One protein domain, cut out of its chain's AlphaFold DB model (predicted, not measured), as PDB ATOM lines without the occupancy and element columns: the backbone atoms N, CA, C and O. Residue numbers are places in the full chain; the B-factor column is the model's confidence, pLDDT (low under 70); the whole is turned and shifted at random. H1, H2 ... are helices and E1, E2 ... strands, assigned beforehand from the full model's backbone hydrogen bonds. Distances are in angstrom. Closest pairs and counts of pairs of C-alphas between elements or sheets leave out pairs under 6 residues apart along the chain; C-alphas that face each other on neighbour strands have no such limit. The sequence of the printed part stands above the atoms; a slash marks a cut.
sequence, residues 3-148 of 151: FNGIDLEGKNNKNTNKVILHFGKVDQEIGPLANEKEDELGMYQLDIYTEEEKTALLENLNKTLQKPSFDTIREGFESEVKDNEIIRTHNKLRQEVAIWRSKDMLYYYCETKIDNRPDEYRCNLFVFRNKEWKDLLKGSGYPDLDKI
ATOM      1  N   PHE A   3     148.116 126.032 131.375       73.75
ATOM      2  CA  PHE A   3     149.491 126.391 131.726       73.75
ATOM      3  C   PHE A   3     150.279 126.608 130.437       73.75
ATOM      4  O   PHE A   3     150.223 125.763 129.562       73.75
ATOM      5  N   ASN A   4     150.975 127.734 130.257       70.56
ATOM      6  CA  ASN A   4     151.718 128.025 129.015       70.56
ATOM      7  C   ASN A   4     150.927 127.776 127.704       70.56
ATOM      8  O   ASN A   4     151.493 127.369 126.691       70.56
ATOM      9  N   GLY A   5     149.610 128.008 127.721       73.50
ATOM     10  CA  GLY A   5     148.735 127.804 126.563       73.50
ATOM     11  C   GLY A   5     148.353 126.349 126.265       73.50
ATOM     12  O   GLY A   5     147.629 126.131 125.299       73.50
ATOM     13  N   ILE A   6     148.786 125.373 127.071       78.12
ATOM     14  CA  ILE A   6     148.272 123.997 127.018       78.12
ATOM     15  C   ILE A   6     147.108 123.826 127.992       78.12
ATOM     16  O   ILE A   6     147.142 124.380 129.096       78.12
ATOM     17  N   ASP A   7     146.084 123.085 127.573       82.00
ATOM     18  CA  ASP A   7     145.005 122.643 128.454       82.00
ATOM     19  C   ASP A   7     145.469 121.428 129.260       82.00
ATOM     20  O   ASP A   7     146.153 120.542 128.750       82.00
ATOM     21  N   LEU A   8     145.141 121.441 130.544       84.69
ATOM     22  CA  LEU A   8     145.503 120.430 131.527       84.69
ATOM     23  C   LEU A   8     144.276 119.964 132.328       84.69
ATOM     24  O   LEU A   8     144.436 119.320 133.370       84.69
ATOM     25  N   GLU A   9     143.051 120.302 131.906       86.69
ATOM     26  CA  GLU A   9     141.842 119.729 132.510       86.69
ATOM     27  C   GLU A   9     141.827 118.218 132.359       86.69
ATOM     28  O   GLU A   9     141.904 117.691 131.264       86.69
ATOM     29  N   GLY A  10     141.676 117.520 133.477       85.75
ATOM     30  CA  GLY A  10     141.626 116.070 133.480       85.75
ATOM     31  C   GLY A  10     141.152 115.563 134.827       85.75
ATOM     32  O   GLY A  10     141.309 116.228 135.854       85.75
ATOM     33  N   LYS A  11     140.540 114.382 134.833       88.50
ATOM     34  CA  LYS A  11     140.198 113.662 136.059       88.50
ATOM     35  C   LYS A  11     140.437 112.176 135.866       88.50
ATOM     36  O   LYS A  11     140.144 111.632 134.804       88.50
ATOM     37  N   ASN A  12     140.925 111.524 136.910       83.44
ATOM     38  CA  ASN A  12     140.909 110.074 137.014       83.44
ATOM     39  C   ASN A  12     139.789 109.638 137.978       83.44
ATOM     40  O   ASN A  12     138.954 110.442 138.396       83.44
ATOM     41  N   ASN A  13     139.757 108.355 138.338       82.06
ATOM     42  CA  ASN A  13     138.696 107.794 139.181       82.06
ATOM     43  C   ASN A  13     138.648 108.368 140.611       82.06
ATOM     44  O   ASN A  13     137.648 108.171 141.299       82.06
ATOM     45  N   LYS A  14     139.710 109.040 141.076       83.44
ATOM     46  CA  LYS A  14     139.841 109.533 142.457       83.44
ATOM     47  C   LYS A  14     140.063 111.037 142.559       83.44
ATOM     48  O   LYS A  14     139.660 111.634 143.550       83.44
ATOM     49  N   ASN A  15     140.707 111.639 141.565       85.69
ATOM     50  CA  ASN A  15     141.190 113.010 141.623       85.69
ATOM     51  C   ASN A  15     140.931 113.754 140.314       85.69
ATOM     52  O   ASN A  15     140.901 113.168 139.232       85.69
ATOM     53  N   THR A  16     140.817 115.070 140.432       85.88
ATOM     54  CA  THR A  16     140.800 116.008 139.308       85.88
ATOM     55  C   THR A  16     142.098 116.798 139.338       85.88
ATOM     56  O   THR A  16     142.562 117.186 140.416       85.88
ATOM     57  N   ASN A  17     142.675 117.042 138.166       84.62
ATOM     58  CA  ASN A  17     143.825 117.917 138.021       84.62
ATOM     59  C   ASN A  17     143.482 119.303 138.576       84.62
ATOM     60  O   ASN A  17     142.371 119.806 138.385       84.62
ATOM     61  N   LYS A  18     144.419 119.921 139.291       85.06
ATOM     62  CA  LYS A  18     144.151 121.187 139.981       85.06
ATOM     63  C   LYS A  18     145.397 122.042 140.110       85.06
ATOM     64  O   LYS A  18     146.513 121.535 140.184       85.06
ATOM     65  N   VAL A  19     145.170 123.348 140.200       72.50
ATOM     66  CA  VAL A  19     146.177 124.316 140.631       72.50
ATOM     67  C   VAL A  19     145.921 124.643 142.092       72.50
ATOM     68  O   VAL A  19     144.804 125.005 142.460       72.50
ATOM     69  N   ILE A  20     146.957 124.536 142.912       73.81
ATOM     70  CA  ILE A  20     146.960 125.015 144.286       73.81
ATOM     71  C   ILE A  20     147.871 126.235 144.339       73.81
ATOM     72  O   ILE A  20     149.028 126.187 143.916       73.81
ATOM     73  N   LEU A  21     147.317 127.335 144.840       62.53
ATOM     74  CA  LEU A  21     148.067 128.537 145.159       62.53
ATOM     75  C   LEU A  21     148.393 128.489 146.641       62.53
ATOM     76  O   LEU A  21     147.487 128.444 147.475       62.53
ATOM     77  N   HIS A  22     149.678 128.469 146.956       67.00
ATOM     78  CA  HIS A  22     150.143 128.543 148.330       67.00
ATOM     79  C   HIS A  22     150.613 129.966 148.600       67.00
ATOM     80  O   HIS A  22     151.456 130.477 147.859       67.00
ATOM     81  N   PHE A  23     150.050 130.565 149.652       61.25
ATOM     82  CA  PHE A  23     150.427 131.869 150.185       61.25
ATOM     83  C   PHE A  23     150.914 131.678 151.623       61.25
ATOM     84  O   PHE A  23     150.187 131.140 152.461       61.25
ATOM     85  N   GLY A  24     152.157 132.064 151.901       57.31
ATOM     86  CA  GLY A  24     152.703 132.097 153.258       57.31
ATOM     87  C   GLY A  24     152.754 133.528 153.770       57.31
ATOM     88  O   GLY A  24     153.277 134.382 153.060       57.31
ATOM     89  N   LYS A  25     152.241 133.787 154.980       55.59
ATOM     90  CA  LYS A  25     152.448 135.076 155.653       55.59
ATOM     91  C   LYS A  25     153.905 135.206 156.077       55.59
ATOM     92  O   LYS A  25     154.463 134.254 156.620       55.59
ATOM     93  N   VAL A  26     154.472 136.388 155.872       56.53
ATOM     94  CA  VAL A  26     155.808 136.740 156.359       56.53
ATOM     95  C   VAL A  26     155.884 136.553 157.874       56.53
ATOM     96  O   VAL A  26     155.036 137.049 158.621       56.53
ATOM     97  N   ASP A  27     156.904 135.825 158.326       58.09
ATOM     98  CA  ASP A  27     157.221 135.709 159.745       58.09
ATOM     99  C   ASP A  27     157.730 137.063 160.270       58.09
ATOM    100  O   ASP A  27     158.647 137.665 159.704       58.09
ATOM    101  N   GLN A  28     157.132 137.555 161.357       58.09
ATOM    102  CA  GLN A  28     157.447 138.875 161.909       58.09
ATOM    103  C   GLN A  28     158.869 138.984 162.477       58.09
ATOM    104  O   GLN A  28     159.401 140.093 162.526       58.09
ATOM    105  N   GLU A  29     159.489 137.882 162.908       57.06
ATOM    106  CA  GLU A  29     160.861 137.880 163.432       57.06
ATOM    107  C   GLU A  29     161.907 137.945 162.316       57.06
ATOM    108  O   GLU A  29     163.001 138.474 162.517       57.06
ATOM    109  N   ILE A  30     161.570 137.421 161.139       54.12
ATOM    110  CA  ILE A  30     162.482 137.329 159.994       54.12
ATOM    111  C   ILE A  30     162.325 138.546 159.068       54.12
ATOM    112  O   ILE A  30     163.302 138.997 158.467       54.12
ATOM    113  N   GLY A  31     161.126 139.137 159.027       49.19
ATOM    114  CA  GLY A  31     160.811 140.293 158.194       49.19
ATOM    115  C   GLY A  31     160.657 139.938 156.710       49.19
ATOM    116  O   GLY A  31     160.814 138.778 156.330       49.19
ATOM    117  N   PRO A  32     160.326 140.930 155.866       50.03
ATOM    118  CA  PRO A  32     160.029 140.701 154.461       50.03
ATOM    119  C   PRO A  32     161.253 140.194 153.697       50.03
ATOM    120  O   PRO A  32     162.295 140.858 153.630       50.03
ATOM    121  N   LEU A  33     161.126 139.026 153.083       49.97
ATOM    122  CA  LEU A  33     162.137 138.409 152.246       49.97
ATOM    123  C   LEU A  33     161.801 138.716 150.773       49.97
ATOM    124  O   LEU A  33     161.043 138.025 150.111       49.97
ATOM    125  N   ALA A  34     162.332 139.845 150.289       46.62
ATOM    126  CA  ALA A  34     162.339 140.369 148.910       46.62
ATOM    127  C   ALA A  34     161.373 139.756 147.847       46.62
ATOM    128  O   ALA A  34     161.499 138.603 147.437       46.62
ATOM    129  N   ASN A  35     160.570 140.636 147.221       45.75
ATOM    130  CA  ASN A  35     159.534 140.398 146.183       45.75
ATOM    131  C   ASN A  35     158.152 139.942 146.678       45.75
ATOM    132  O   ASN A  35     157.310 139.544 145.866       45.75
ATOM    133  N   GLU A  36     157.875 140.086 147.965       55.53
ATOM    134  CA  GLU A  36     156.527 139.951 148.512       55.53
ATOM    135  C   GLU A  36     155.643 141.094 147.992       55.53
ATOM    136  O   GLU A  36     155.955 142.281 148.128       55.53
ATOM    137  N   LYS A  37     154.523 140.738 147.362       49.84
ATOM    138  CA  LYS A  37     153.379 141.644 147.282       49.84
ATOM    139  C   LYS A  37     152.517 141.331 148.494       49.84
ATOM    140  O   LYS A  37     152.168 140.175 148.681       49.84
ATOM    141  N   GLU A  38     152.174 142.355 149.267       55.47
ATOM    142  CA  GLU A  38     151.156 142.248 150.323       55.47
ATOM    143  C   GLU A  38     151.492 141.222 151.434       55.47
ATOM    144  O   GLU A  38     150.587 140.615 151.988       55.47
ATOM    145  N   ASP A  39     152.778 141.047 151.779       51.88
ATOM    146  CA  ASP A  39     153.259 140.113 152.819       51.88
ATOM    147  C   ASP A  39     152.963 138.620 152.540       51.88
ATOM    148  O   ASP A  39     152.816 137.820 153.474       51.88
ATOM    149  N   GLU A  40     152.884 138.222 151.264       53.47
ATOM    150  CA  GLU A  40     152.591 136.839 150.871       53.47
ATOM    151  C   GLU A  40     153.658 136.218 149.947       53.47
ATOM    152  O   GLU A  40     153.956 136.706 148.852       53.47
ATOM    153  N   LEU A  41     154.197 135.068 150.369       57.59
ATOM    154  CA  LEU A  41     155.049 134.192 149.558       57.59
ATOM    155  C   LEU A  41     154.194 133.370 148.590       57.59
ATOM    156  O   LEU A  41     153.433 132.515 149.035       57.59
ATOM    157  N   GLY A  42     154.336 133.584 147.279       62.16
ATOM    158  CA  GLY A  42     153.530 132.899 146.259       62.16
ATOM    159  C   GLY A  42     154.211 131.678 145.629       62.16
ATOM    160  O   GLY A  42     155.265 131.802 145.001       62.16
ATOM    161  N   MET A  43     153.563 130.511 145.709       73.38
ATOM    162  CA  MET A  43     153.950 129.284 144.999       73.38
ATOM    163  C   MET A  43     152.756 128.696 144.240       73.38
ATOM    164  O   MET A  43     151.660 128.562 144.783       73.38
ATOM    165  N   TYR A  44     152.996 128.288 142.994       69.56
ATOM    166  CA  TYR A  44     152.020 127.555 142.190       69.56
ATOM    167  C   TYR A  44     152.384 126.079 142.204       69.56
ATOM    168  O   TYR A  44     153.498 125.724 141.820       69.56
ATOM    169  N   GLN A  45     151.443 125.236 142.612       81.88
ATOM    170  CA  GLN A  45     151.536 123.789 142.490       81.88
ATOM    171  C   GLN A  45     150.478 123.319 141.493       81.88
ATOM    172  O   GLN A  45     149.291 123.576 141.683       81.88
ATOM    173  N   LEU A  46     150.899 122.633 140.434       83.00
ATOM    174  CA  LEU A  46     149.992 121.904 139.554       83.00
ATOM    175  C   LEU A  46     150.027 120.430 139.922       83.00
ATOM    176  O   LEU A  46     151.083 119.808 139.839       83.00
ATOM    177  N   ASP A  47     148.871 119.891 140.287       87.19
ATOM    178  CA  ASP A  47     148.677 118.467 140.510       87.19
ATOM    179  C   ASP A  47     148.038 117.847 139.272       87.19
ATOM    180  O   ASP A  47     146.898 118.179 138.932       87.19
ATOM    181  N   ILE A  48     148.763 116.941 138.619       87.88
ATOM    182  CA  ILE A  48     148.322 116.231 137.419       87.88
ATOM    183  C   ILE A  48     148.214 114.738 137.733       87.88
ATOM    184  O   ILE A  48     149.178 114.096 138.151       87.88
ATOM    185  N   TYR A  49     147.027 114.178 137.525       87.62
ATOM    186  CA  TYR A  49     146.670 112.801 137.874       87.62
ATOM    187  C   TYR A  49     146.337 111.933 136.651       87.62
ATOM    188  O   TYR A  49     145.946 110.773 136.802       87.62
ATOM    189  N   THR A  50     146.467 112.494 135.451       86.00
ATOM    190  CA  THR A  50     146.122 111.877 134.167       86.00
ATOM    191  C   THR A  50     147.345 111.807 133.245       86.00
ATOM    192  O   THR A  50     148.190 112.703 133.226       86.00
ATOM    193  N   GLU A  51     147.469 110.708 132.498       86.75
ATOM    194  CA  GLU A  51     148.655 110.418 131.676       86.75
ATOM    195  C   GLU A  51     148.786 111.332 130.447       86.75
ATOM    196  O   GLU A  51     149.900 111.721 130.087       86.75
ATOM    197  N   GLU A  52     147.662 111.695 129.823       88.69
ATOM    198  CA  GLU A  52     147.625 112.562 128.641       88.69
ATOM    199  C   GLU A  52     148.145 113.966 128.974       88.69
ATOM    200  O   GLU A  52     149.148 114.414 128.415       88.69
ATOM    201  N   GLU A  53     147.541 114.621 129.967       89.81
ATOM    202  CA  GLU A  53     147.902 115.972 130.403       89.81
ATOM    203  C   GLU A  53     149.315 116.016 130.993       89.81
ATOM    204  O   GLU A  53     150.040 116.994 130.812       89.81
ATOM    205  N   LYS A  54     149.760 114.938 131.650       88.25
ATOM    206  CA  LYS A  54     151.153 114.808 132.088       88.25
ATOM    207  C   LYS A  54     152.116 114.831 130.910       88.25
ATOM    208  O   LYS A  54     153.117 115.546 130.954       88.25
ATOM    209  N   THR A  55     151.850 114.013 129.895       89.81
ATOM    210  CA  THR A  55     152.716 113.909 128.717       89.81
ATOM    211  C   THR A  55     152.764 115.254 128.002       89.81
ATOM    212  O   THR A  55     153.851 115.756 127.711       89.81
ATOM    213  N   ALA A  56     151.606 115.900 127.841       89.06
ATOM    214  CA  ALA A  56     151.503 117.246 127.293       89.06
ATOM    215  C   ALA A  56     152.310 118.274 128.107       89.06
ATOM    216  O   ALA A  56     153.043 119.079 127.525       89.06
ATOM    217  N   LEU A  57     152.235 118.225 129.445       88.06
ATOM    218  CA  LEU A  57     153.009 119.097 130.328       88.06
ATOM    219  C   LEU A  57     154.515 118.887 130.157       88.06
ATOM    220  O   LEU A  57     155.239 119.856 129.940       88.06
ATOM    221  N   LEU A  58     154.993 117.643 130.234       87.56
ATOM    222  CA  LEU A  58     156.421 117.339 130.136       87.56
ATOM    223  C   LEU A  58     156.984 117.720 128.761       87.56
ATOM    224  O   LEU A  58     158.057 118.316 128.669       87.56
ATOM    225  N   GLU A  59     156.248 117.434 127.687       88.44
ATOM    226  CA  GLU A  59     156.619 117.879 126.347       88.44
ATOM    227  C   GLU A  59     156.672 119.402 126.234       88.44
ATOM    228  O   GLU A  59     157.603 119.933 125.627       88.44
ATOM    229  N   ASN A  60     155.690 120.111 126.797       87.19
ATOM    230  CA  ASN A  60     155.673 121.570 126.793       87.19
ATOM    231  C   ASN A  60     156.865 122.134 127.572       87.19
ATOM    232  O   ASN A  60     157.575 122.981 127.040       87.19
ATOM    233  N   LEU A  61     157.155 121.616 128.771       85.94
ATOM    234  CA  LEU A  61     158.322 122.022 129.559       85.94
ATOM    235  C   LEU A  61     159.622 121.808 128.776       85.94
ATOM    236  O   LEU A  61     160.420 122.734 128.664       85.94
ATOM    237  N   ASN A  62     159.800 120.641 128.154       85.00
ATOM    238  CA  ASN A  62     160.985 120.343 127.347       85.00
ATOM    239  C   ASN A  62     161.096 121.234 126.094       85.00
ATOM    240  O   ASN A  62     162.198 121.640 125.720       85.00
ATOM    241  N   LYS A  63     159.971 121.569 125.449       85.38
ATOM    242  CA  LYS A  63     159.926 122.475 124.286       85.38
ATOM    243  C   LYS A  63     160.216 123.927 124.681       85.38
ATOM    244  O   LYS A  63     160.945 124.619 123.976       85.38
ATOM    245  N   THR A  64     159.647 124.399 125.790       83.44
ATOM    246  CA  THR A  64     159.677 125.813 126.195       83.44
ATOM    247  C   THR A  64     160.910 126.171 127.022       83.44
ATOM    248  O   THR A  64     161.437 127.274 126.884       83.44
ATOM    249  N   LEU A  65     161.377 125.263 127.879       82.19
ATOM    250  CA  LEU A  65     162.457 125.503 128.842       82.19
ATOM    251  C   LEU A  65     163.771 124.804 128.460       82.19
ATOM    252  O   LEU A  65     164.736 124.886 129.216       82.19
ATOM    253  N   GLN A  66     163.831 124.170 127.281       80.88
ATOM    254  CA  GLN A  66     164.955 123.339 126.832       80.88
ATOM    255  C   GLN A  66     165.223 122.168 127.805       80.88
ATOM    256  O   GLN A  66     164.306 121.654 128.450       80.88
ATOM    257  N   LYS A  67     166.480 121.702 127.893       85.00
ATOM    258  CA  LYS A  67     166.875 120.597 128.776       85.00
ATOM    259  C   LYS A  67     166.828 121.042 130.249       85.00
ATOM    260  O   LYS A  67     167.301 122.142 130.549       85.00
ATOM    261  N   PRO A  68     166.329 120.201 131.174       87.94
ATOM    262  CA  PRO A  68     166.440 120.479 132.599       87.94
ATOM    263  C   PRO A  68     167.900 120.716 133.006       87.94
ATOM    264  O   PRO A  68     168.829 120.074 132.517       87.94
ATOM    265  N   SER A  69     168.092 121.660 133.925       89.06
ATOM    266  CA  SER A  69     169.392 121.931 134.549       89.06
ATOM    267  C   SER A  69     169.834 120.809 135.491       89.06
ATOM    268  O   SER A  69     171.021 120.663 135.773       89.06
ATOM    269  N   PHE A  70     168.870 120.023 135.968       90.06
ATOM    270  CA  PHE A  70     169.075 118.814 136.744       90.06
ATOM    271  C   PHE A  70     167.903 117.866 136.497       90.06
ATOM    272  O   PHE A  70     166.751 118.295 136.558       90.06
ATOM    273  N   ASP A  71     168.199 116.595 136.268       91.94
ATOM    274  CA  ASP A  71     167.216 115.524 136.183       91.94
ATOM    275  C   ASP A  71     167.771 114.243 136.811       91.94
ATOM    276  O   ASP A  71     168.964 113.947 136.717       91.94
ATOM    277  N   THR A  72     166.916 113.505 137.516       93.38
ATOM    278  CA  THR A  72     167.285 112.223 138.116       93.38
ATOM    279  C   THR A  72     166.074 111.317 138.302       93.38
ATOM    280  O   THR A  72     164.933 111.774 138.380       93.38
ATOM    281  N   ILE A  73     166.343 110.017 138.403       92.75
ATOM    282  CA  ILE A  73     165.361 108.992 138.742       92.75
ATOM    283  C   ILE A  73     165.832 108.329 140.031       92.75
ATOM    284  O   ILE A  73     166.931 107.775 140.095       92.75
ATOM    285  N   ARG A  74     164.989 108.379 141.060       87.81
ATOM    286  CA  ARG A  74     165.186 107.679 142.326       87.81
ATOM    287  C   ARG A  74     164.310 106.443 142.352       87.81
ATOM    288  O   ARG A  74     163.097 106.536 142.192       87.81
ATOM    289  N   GLU A  75     164.919 105.299 142.613       90.19
ATOM    290  CA  GLU A  75     164.203 104.047 142.830       90.19
ATOM    291  C   GLU A  75     164.430 103.578 144.261       90.19
ATOM    292  O   GLU A  75     165.531 103.666 144.811       90.19
ATOM    293  N   GLY A  76     163.366 103.101 144.889       85.69
ATOM    294  CA  GLY A  76     163.379 102.699 146.279       85.69
ATOM    295  C   GLY A  76     162.185 101.829 146.617       85.69
ATOM    296  O   GLY A  76     161.512 101.278 145.749       85.69
ATOM    297  N   PHE A  77     161.937 101.694 147.911       84.06
ATOM    298  CA  PHE A  77     160.729 101.055 148.404       84.06
ATOM    299  C   PHE A  77     160.017 102.046 149.303       84.06
ATOM    300  O   PHE A  77     160.667 102.794 150.039       84.06
ATOM    301  N   GLU A  78     158.696 102.036 149.241       83.50
ATOM    302  CA  GLU A  78     157.872 102.775 150.182       83.50
ATOM    303  C   GLU A  78     158.149 102.276 151.608       83.50
ATOM    304  O   GLU A  78     158.496 101.113 151.843       83.50
ATOM    305  N   SER A  79     158.051 103.182 152.573       79.38
ATOM    306  CA  SER A  79     158.138 102.850 153.990       79.38
ATOM    307  C   SER A  79     156.891 103.367 154.688       79.38
ATOM    308  O   SER A  79     156.425 104.465 154.396       79.38
ATOM    309  N   GLU A  80     156.362 102.571 155.603       79.62
ATOM    310  CA  GLU A  80     155.213 102.911 156.434       79.62
ATOM    311  C   GLU A  80     155.683 103.081 157.880       79.62
ATOM    312  O   GLU A  80     156.643 102.442 158.311       79.62
ATOM    313  N   VAL A  81     155.011 103.947 158.641       79.88
ATOM    314  CA  VAL A  81     155.252 104.071 160.082       79.88
ATOM    315  C   VAL A  81     154.201 103.256 160.814       79.88
ATOM    316  O   VAL A  81     153.004 103.505 160.670       79.88
ATOM    317  N   LYS A  82     154.649 102.299 161.621       82.12
ATOM    318  CA  LYS A  82     153.786 101.490 162.478       82.12
ATOM    319  C   LYS A  82     154.413 101.406 163.859       82.12
ATOM    320  O   LYS A  82     155.596 101.117 163.969       82.12
ATOM    321  N   ASP A  83     153.631 101.693 164.897       85.25
ATOM    322  CA  ASP A  83     154.092 101.650 166.292       85.25
ATOM    323  C   ASP A  83     155.373 102.488 166.541       85.25
ATOM    324  O   ASP A  83     156.242 102.105 167.315       85.25
ATOM    325  N   ASN A  84     155.481 103.652 165.880       83.81
ATOM    326  CA  ASN A  84     156.657 104.543 165.854       83.81
ATOM    327  C   ASN A  84     157.933 103.964 165.212       83.81
ATOM    328  O   ASN A  84     158.988 104.595 165.283       83.81
ATOM    329  N   GLU A  85     157.849 102.825 164.528       80.31
ATOM    330  CA  GLU A  85     158.945 102.256 163.744       80.31
ATOM    331  C   GLU A  85     158.718 102.452 162.240       80.31
ATOM    332  O   GLU A  85     157.593 102.367 161.743       80.31
ATOM    333  N   ILE A  86     159.803 102.710 161.501       80.50
ATOM    334  CA  ILE A  86     159.781 102.788 160.036       80.50
ATOM    335  C   ILE A  86     159.945 101.372 159.483       80.50
ATOM    336  O   ILE A  86     161.014 100.771 159.598       80.50
ATOM    337  N   ILE A  87     158.899 100.854 158.847       84.81
ATOM    338  CA  ILE A  87     158.881  99.528 158.230       84.81
ATOM    339  C   ILE A  87     158.916  99.692 156.713       84.81
ATOM    340  O   ILE A  87     158.066 100.352 156.119       84.81
ATOM    341  N   ARG A  88     159.892  99.058 156.063       78.38
ATOM    342  CA  ARG A  88     159.979  99.024 154.599       78.38
ATOM    343  C   ARG A  88     158.901  98.097 154.042       78.38
ATOM    344  O   ARG A  88     158.826  96.934 154.437       78.38
ATOM    345  N   THR A  89     158.091  98.586 153.110       81.69
ATOM    346  CA  THR A  89     157.098  97.758 152.421       81.69
ATOM    347  C   THR A  89     157.727  97.057 151.212       81.69
ATOM    348  O   THR A  89     158.869  97.317 150.829       81.69
ATOM    349  N   HIS A  90     156.976  96.149 150.584       82.25
ATOM    350  CA  HIS A  90     157.371  95.524 149.315       82.25
ATOM    351  C   HIS A  90     157.027  96.395 148.094       82.25
ATOM    352  O   HIS A  90     157.293  95.992 146.962       82.25
ATOM    353  N   ASN A  91     156.422  97.569 148.301       83.38
ATOM    354  CA  ASN A  91     156.009  98.440 147.212       83.38
ATOM    355  C   ASN A  91     157.225  99.181 146.666       83.38
ATOM    356  O   ASN A  91     157.897  99.915 147.391       83.38
ATOM    357  N   LYS A  92     157.502  98.990 145.378       87.44
ATOM    358  CA  LYS A  92     158.561  99.716 144.681       87.44
ATOM    359  C   LYS A  92     158.096 101.136 144.405       87.44
ATOM    360  O   LYS A  92     157.025 101.341 143.840       87.44
ATOM    361  N   LEU A  93     158.917 102.086 144.828       89.69
ATOM    362  CA  LEU A  93     158.729 103.513 144.639       89.69
ATOM    363  C   LEU A  93     159.690 103.978 143.549       89.69
ATOM    364  O   LEU A  93     160.890 103.705 143.626       89.69
ATOM    365  N   ARG A  94     159.176 104.729 142.583       92.00
ATOM    366  CA  ARG A  94     159.979 105.429 141.585       92.00
ATOM    367  C   ARG A  94     159.613 106.902 141.591       92.00
ATOM    368  O   ARG A  94     158.439 107.244 141.452       92.00
ATOM    369  N   GLN A  95     160.614 107.757 141.754       91.62
ATOM    370  CA  GLN A  95     160.458 109.203 141.697       91.62
ATOM    371  C   GLN A  95     161.316 109.780 140.584       91.62
ATOM    372  O   GLN A  95     162.532 109.600 140.580       91.62
ATOM    373  N   GLU A  96     160.689 110.487 139.655       93.94
ATOM    374  CA  GLU A  96     161.379 111.209 138.591       93.94
ATOM    375  C   GLU A  96     161.352 112.693 138.934       93.94
ATOM    376  O   GLU A  96     160.295 113.261 139.206       93.94
ATOM    377  N   VAL A  97     162.529 113.312 138.973       93.12
ATOM    378  CA  VAL A  97     162.693 114.713 139.362       93.12
ATOM    379  C   VAL A  97     163.371 115.453 138.231       93.12
ATOM    380  O   VAL A  97     164.387 114.991 137.712       93.12
ATOM    381  N   ALA A  98     162.845 116.622 137.886       93.12
ATOM    382  CA  ALA A  98     163.456 117.502 136.904       93.12
ATOM    383  C   ALA A  98     163.332 118.968 137.328       93.12
ATOM    384  O   ALA A  98     162.317 119.403 137.872       93.12
ATOM    385  N   ILE A  99     164.398 119.732 137.098       90.88
ATOM    386  CA  ILE A  99     164.525 121.123 137.526       90.88
ATOM    387  C   ILE A  99     164.922 121.971 136.325       90.88
ATOM    388  O   ILE A  99     166.038 121.849 135.805       90.88
ATOM    389  N   TRP A 100     164.056 122.901 135.934       90.25
ATOM    390  CA  TRP A 100     164.365 123.912 134.922       90.25
ATOM    391  C   TRP A 100     164.505 125.284 135.554       90.25
ATOM    392  O   TRP A 100     163.811 125.633 136.509       90.25
ATOM    393  N   ARG A 101     165.380 126.092 134.960       85.50
ATOM    394  CA  ARG A 101     165.548 127.508 135.276       85.50
ATOM    395  C   ARG A 101     165.315 128.306 134.011       85.50
ATOM    396  O   ARG A 101     165.925 128.016 132.987       85.50
ATOM    397  N   SER A 102     164.453 129.308 134.085       81.44
ATOM    398  CA  SER A 102     164.226 130.223 132.973       81.44
ATOM    399  C   SER A 102     163.959 131.614 133.512       81.44
ATOM    400  O   SER A 102     162.972 131.835 134.215       81.44
ATOM    401  N   LYS A 103     164.849 132.553 133.174       81.19
ATOM    402  CA  LYS A 103     164.863 133.908 133.745       81.19
ATOM    403  C   LYS A 103     164.884 133.819 135.281       81.19
ATOM    404  O   LYS A 103     165.681 133.060 135.826       81.19
ATOM    405  N   ASP A 104     163.972 134.522 135.942       76.44
ATOM    406  CA  ASP A 104     163.818 134.540 137.398       76.44
ATOM    407  C   ASP A 104     162.857 133.454 137.903       76.44
ATOM    408  O   ASP A 104     162.421 133.510 139.042       76.44
ATOM    409  N   MET A 105     162.461 132.497 137.056       80.06
ATOM    410  CA  MET A 105     161.552 131.413 137.424       80.06
ATOM    411  C   MET A 105     162.309 130.095 137.527       80.06
ATOM    412  O   MET A 105     163.179 129.776 136.707       80.06
ATOM    413  N   LEU A 106     161.895 129.278 138.483       84.69
ATOM    414  CA  LEU A 106     162.321 127.901 138.588       84.69
ATOM    415  C   LEU A 106     161.110 126.977 138.623       84.69
ATOM    416  O   LEU A 106     160.084 127.278 139.234       84.69
ATOM    417  N   TYR A 107     161.266 125.862 137.922       87.44
ATOM    418  CA  TYR A 107     160.262 124.835 137.719       87.44
ATOM    419  C   TYR A 107     160.803 123.542 138.317       87.44
ATOM    420  O   TYR A 107     161.784 122.999 137.805       87.44
ATOM    421  N   TYR A 108     160.200 123.080 139.406       89.81
ATOM    422  CA  TYR A 108     160.518 121.807 140.042       89.81
ATOM    423  C   TYR A 108     159.401 120.812 139.735       89.81
ATOM    424  O   TYR A 108     158.267 120.970 140.182       89.81
ATOM    425  N   TYR A 109     159.727 119.803 138.940       92.12
ATOM    426  CA  TYR A 109     158.847 118.697 138.600       92.12
ATOM    427  C   TYR A 109     159.205 117.482 139.440       92.12
ATOM    428  O   TYR A 109     160.380 117.121 139.535       92.12
ATOM    429  N   CYS A 110     158.189 116.837 140.000       92.75
ATOM    430  CA  CYS A 110     158.326 115.557 140.671       92.75
ATOM    431  C   CYS A 110     157.157 114.649 140.287       92.75
ATOM    432  O   CYS A 110     155.995 114.953 140.563       92.75
ATOM    433  N   GLU A 111     157.479 113.520 139.667       93.06
ATOM    434  CA  GLU A 111     156.554 112.420 139.424       93.06
ATOM    435  C   GLU A 111     156.855 111.306 140.420       93.06
ATOM    436  O   GLU A 111     158.005 110.908 140.575       93.06
ATOM    437  N   THR A 112     155.836 110.794 141.100       90.50
ATOM    438  CA  THR A 112     155.944 109.668 142.026       90.50
ATOM    439  C   THR A 112     155.016 108.543 141.582       90.50
ATOM    440  O   THR A 112     153.807 108.734 141.429       90.50
ATOM    441  N   LYS A 113     155.597 107.357 141.394       90.75
ATOM    442  CA  LYS A 113     154.925 106.110 141.017       90.75
ATOM    443  C   LYS A 113     155.186 105.036 142.064       90.75
ATOM    444  O   LYS A 113     156.310 104.897 142.548       90.75
ATOM    445  N   ILE A 114     154.153 104.255 142.361       88.75
ATOM    446  CA  ILE A 114     154.237 103.077 143.222       88.75
ATOM    447  C   ILE A 114     153.669 101.891 142.442       88.75
ATOM    448  O   ILE A 114     152.481 101.891 142.119       88.75
ATOM    449  N   ASP A 115     154.499 100.887 142.145       83.94
ATOM    450  CA  ASP A 115     154.181  99.812 141.181       83.94
ATOM    451  C   ASP A 115     152.828  99.130 141.446       83.94
ATOM    452  O   ASP A 115     152.045  98.896 140.529       83.94
ATOM    453  N   ASN A 116     152.530  98.837 142.713       82.25
ATOM    454  CA  ASN A 116     151.318  98.113 143.105       82.25
ATOM    455  C   ASN A 116     150.171  99.034 143.547       82.25
ATOM    456  O   ASN A 116     149.124  98.547 143.973       82.25
ATOM    457  N   ARG A 117     150.362 100.357 143.489       83.50
ATOM    458  CA  ARG A 117     149.370 101.356 143.903       83.50
ATOM    459  C   ARG A 117     149.256 102.458 142.843       83.50
ATOM    460  O   ARG A 117     149.600 103.607 143.111       83.50
ATOM    461  N   PRO A 118     148.746 102.136 141.640       79.12
ATOM    462  CA  PRO A 118     148.622 103.108 140.549       79.12
ATOM    463  C   PRO A 118     147.727 104.295 140.923       79.12
ATOM    464  O   PRO A 118     147.919 105.402 140.439       79.12
ATOM    465  N   ASP A 119     146.782 104.086 141.835       79.38
ATOM    466  CA  ASP A 119     145.905 105.136 142.342       79.38
ATOM    467  C   ASP A 119     146.612 106.181 143.223       79.38
ATOM    468  O   ASP A 119     146.058 107.255 143.460       79.38
ATOM    469  N   GLU A 120     147.795 105.859 143.747       82.00
ATOM    470  CA  GLU A 120     148.627 106.773 144.540       82.00
ATOM    471  C   GLU A 120     149.630 107.549 143.683       82.00
ATOM    472  O   GLU A 120     150.459 108.293 144.207       82.00
ATOM    473  N   TYR A 121     149.536 107.399 142.364       86.06
ATOM    474  CA  TYR A 121     150.296 108.172 141.404       86.06
ATOM    475  C   TYR A 121     150.116 109.684 141.610       86.06
ATOM    476  O   TYR A 121     148.996 110.183 141.773       86.06
ATOM    477  N   ARG A 122     151.230 110.423 141.571       87.12
ATOM    478  CA  ARG A 122     151.246 111.885 141.697       87.12
ATOM    479  C   ARG A 122     152.243 112.487 140.723       87.12
ATOM    480  O   ARG A 122     153.393 112.062 140.680       87.12
ATOM    481  N   CYS A 123     151.828 113.522 140.007       91.25
ATOM    482  CA  CYS A 123     152.726 114.412 139.287       91.25
ATOM    483  C   CYS A 123     152.485 115.835 139.766       91.25
ATOM    484  O   CYS A 123     151.362 116.340 139.697       91.25
ATOM    485  N   ASN A 124     153.544 116.455 140.277       90.44
ATOM    486  CA  ASN A 124     153.517 117.817 140.770       90.44
ATOM    487  C   ASN A 124     154.500 118.676 139.978       90.44
ATOM    488  O   ASN A 124     155.660 118.302 139.798       90.44
ATOM    489  N   LEU A 125     154.052 119.859 139.564       89.06
ATOM    490  CA  LEU A 125     154.926 120.924 139.084       89.06
ATOM    491  C   LEU A 125     154.820 122.123 140.019       89.06
ATOM    492  O   LEU A 125     153.751 122.715 140.153       89.06
ATOM    493  N   PHE A 126     155.944 122.498 140.614       86.75
ATOM    494  CA  PHE A 126     156.081 123.687 141.438       86.75
ATOM    495  C   PHE A 126     156.795 124.782 140.658       86.75
ATOM    496  O   PHE A 126     157.844 124.540 140.058       86.75
ATOM    497  N   VAL A 127     156.227 125.985 140.670       82.62
ATOM    498  CA  VAL A 127     156.756 127.135 139.929       82.62
ATOM    499  C   VAL A 127     156.907 128.327 140.868       82.62
ATOM    500  O   VAL A 127     155.936 128.749 141.499       82.62
ATOM    501  N   PHE A 128     158.115 128.880 140.954       79.31
ATOM    502  CA  PHE A 128     158.451 129.932 141.921       79.31
ATOM    503  C   PHE A 128     159.563 130.863 141.425       79.31
ATOM    504  O   PHE A 128     160.335 130.508 140.535       79.31
ATOM    505  N   ARG A 129     159.626 132.067 142.016       69.44
ATOM    506  CA  ARG A 129     160.595 133.125 141.666       69.44
ATOM    507  C   ARG A 129     161.809 133.238 142.590       69.44
ATOM    508  O   ARG A 129     162.890 133.583 142.133       69.44
ATOM    509  N   ASN A 130     161.639 132.972 143.884       64.44
ATOM    510  CA  ASN A 130     162.696 133.096 144.899       64.44
ATOM    511  C   ASN A 130     162.955 131.733 145.577       64.44
ATOM    512  O   ASN A 130     162.364 130.750 145.149       64.44
ATOM    513  N   LYS A 131     163.863 131.613 146.558       61.22
ATOM    514  CA  LYS A 131     164.363 130.330 147.108       61.22
ATOM    515  C   LYS A 131     163.765 129.891 148.451       61.22
ATOM    516  O   LYS A 131     164.147 128.828 148.933       61.22
ATOM    517  N   GLU A 132     162.845 130.655 149.037       60.66
ATOM    518  CA  GLU A 132     162.309 130.401 150.390       60.66
ATOM    519  C   GLU A 132     161.427 129.150 150.517       60.66
ATOM    520  O   GLU A 132     161.381 128.522 151.568       60.66
ATOM    521  N   TRP A 133     160.779 128.707 149.442       68.75
ATOM    522  CA  TRP A 133     159.901 127.523 149.447       68.75
ATOM    523  C   TRP A 133     160.674 126.195 149.607       68.75
ATOM    524  O   TRP A 133     160.059 125.145 149.799       68.75
ATOM    525  N   LYS A 134     162.015 126.210 149.527       67.50
ATOM    526  CA  LYS A 134     162.844 124.998 149.623       67.50
ATOM    527  C   LYS A 134     162.642 124.257 150.928       67.50
ATOM    528  O   LYS A 134     162.541 123.036 150.905       67.50
ATOM    529  N   ASP A 135     162.591 124.975 152.045       65.44
ATOM    530  CA  ASP A 135     162.465 124.345 153.357       65.44
ATOM    531  C   ASP A 135     161.064 123.757 153.551       65.44
ATOM    532  O   ASP A 135     160.932 122.651 154.077       65.44
ATOM    533  N   LEU A 136     160.032 124.417 153.011       65.81
ATOM    534  CA  LEU A 136     158.662 123.901 152.984       65.81
ATOM    535  C   LEU A 136     158.559 122.601 152.174       65.81
ATOM    536  O   LEU A 136     158.033 121.598 152.664       65.81
ATOM    537  N   LEU A 137     159.084 122.586 150.944       72.62
ATOM    538  CA  LEU A 137     159.038 121.385 150.108       72.62
ATOM    539  C   LEU A 137     159.937 120.275 150.671       72.62
ATOM    540  O   LEU A 137     159.569 119.101 150.607       72.62
ATOM    541  N   LYS A 138     161.059 120.629 151.309       70.44
ATOM    542  CA  LYS A 138     161.944 119.669 151.981       70.44
ATOM    543  C   LYS A 138     161.243 119.023 153.172       70.44
ATOM    544  O   LYS A 138     161.289 117.804 153.304       70.44
ATOM    545  N   GLY A 139     160.558 119.815 153.999       64.56
ATOM    546  CA  GLY A 139     159.731 119.320 155.104       64.56
ATOM    547  C   GLY A 139     158.551 118.464 154.635       64.56
ATOM    548  O   GLY A 139     158.140 117.546 155.337       64.56
ATOM    549  N   SER A 140     158.068 118.704 153.415       68.50
ATOM    550  CA  SER A 140     156.997 117.930 152.770       68.50
ATOM    551  C   SER A 140     157.494 116.658 152.063       68.50
ATOM    552  O   SER A 140     156.699 115.951 151.446       68.50
ATOM    553  N   GLY A 141     158.795 116.352 152.143       74.12
ATOM    554  CA  GLY A 141     159.381 115.121 151.606       74.12
ATOM    555  C   GLY A 141     159.750 115.162 150.119       74.12
ATOM    556  O   GLY A 141     160.037 114.110 149.547       74.12
ATOM    557  N   TYR A 142     159.777 116.338 149.485       81.75
ATOM    558  CA  TYR A 142     160.198 116.455 148.087       81.75
ATOM    559  C   TYR A 142     161.732 116.361 147.952       81.75
ATOM    560  O   TYR A 142     162.463 117.093 148.628       81.75
ATOM    561  N   PRO A 143     162.251 115.454 147.101       83.69
ATOM    562  CA  PRO A 143     163.685 115.195 146.977       83.69
ATOM    563  C   PRO A 143     164.440 116.240 146.133       83.69
ATOM    564  O   PRO A 143     163.848 117.017 145.391       83.69
ATOM    565  N   ASP A 144     165.776 116.221 146.216       85.00
ATOM    566  CA  ASP A 144     166.714 116.974 145.354       85.00
ATOM    567  C   ASP A 144     166.586 118.506 145.383       85.00
ATOM    568  O   ASP A 144     167.124 119.214 144.530       85.00
ATOM    569  N   LEU A 145     165.931 119.056 146.404       80.56
ATOM    570  CA  LEU A 145     165.804 120.506 146.571       80.56
ATOM    571  C   LEU A 145     167.141 121.196 146.866       80.56
ATOM    572  O   LEU A 145     167.305 122.383 146.582       80.56
ATOM    573  N   ASP A 146     168.126 120.455 147.380       81.06
ATOM    574  CA  ASP A 146     169.509 120.911 147.544       81.06
ATOM    575  C   ASP A 146     170.202 121.181 146.198       81.06
ATOM    576  O   ASP A 146     171.115 122.006 146.128       81.06
ATOM    577  N   LYS A 147     169.744 120.549 145.107       83.75
ATOM    578  CA  LYS A 147     170.268 120.759 143.744       83.75
ATOM    579  C   LYS A 147     169.817 122.073 143.127       83.75
ATOM    580  O   LYS A 147     170.374 122.536 142.131       83.75
ATOM    581  N   ILE A 148     168.853 122.735 143.751       76.25
ATOM    582  CA  ILE A 148     168.437 124.067 143.356       76.25
ATOM    583  C   ILE A 148     169.473 125.055 143.904       76.25
ATOM    584  O   ILE A 148     169.387 125.517 145.030       76.25
TER     585      ILE A 148
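This is residues 3 to 148 of the 151 residues of an uncharacterized protein of Chryseobacterium sp. AG844 (UniProt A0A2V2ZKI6). One twisted, curled sheet of six strands makes a wall, with the long helix H1 packed slantwise over one face and the short helix H2 in the hollow of the sheet, only grazing it. E3 and E4 bend sharply, and residues 81 to 86 at the tip of their hairpin stick out. The printed part has 146 residues, with six named strands and two named helices in the order E1 E2 H1 E3 E4 E5 E6 H2. The sheet's order is E1 E2 E6 E5 E4 E3, antiparallel throughout; the class is mixed, the whole compact with a radius of gyration of the C-alphas of 16.7 A, spanning 45 by 41 by 29 A.

Inner strands E5, residues 105 to 114, and E6, residues 122 to 128, form a hairpin, with N 108 and O 126 2.8 A apart. E4, residues 85 to 102, pairs with E5 through N 109 and O 98, 2.8 A, and with edge strand E3, residues 70 to 82, through N 74 and O 95, 2.8 A; E3 to E6 is a meander, each strand the antiparallel neighbour of the one before. E2, residues 40 to 48, pairs with E6 through N 46 and O 125, 2.9 A, and with edge strand E1, residues 18 to 25, through N 20 and O 45, 2.8 A. H1, residues 51 to 65, is on the sheet at a height of 9.7 A, over E6 and E5, in two layers: helix on one face. On the local plane it runs only just slantwise to the strands, at 31 degrees to E5; its closest C-alphas to E4 are Leu 65 and Ser 102, 6.5 A. H2, residues 133 to 139, only grazes the sheet with residues 133 to 137; H1 and H2 are apart. In H1 and H2 every O i to N i+4 pair is within hydrogen-bond range.

E1 begins at C-alpha 18 (144.151, 121.187, 139.981), and H2 ends at C-alpha 139 (159.731, 119.320, 155.104). E4 measures 41.9 A, bending by 95 degrees at residue 90; E3 measures 34.6 A, bending by 59 degrees at residue 73. E5 is 29.8 A, E2 25.0 A, E1 22.5 A, H1 20.6 A.

The C-alphas farthest apart, Gly 5 and Asp 83, are 47.9 A apart. The printed part has no cut, and the link from E1 to E2 is long. Mean pLDDT of the printed part is 78.8; residues 21 to 42, 44, 129 to 136 and 139 to 140 are under 70.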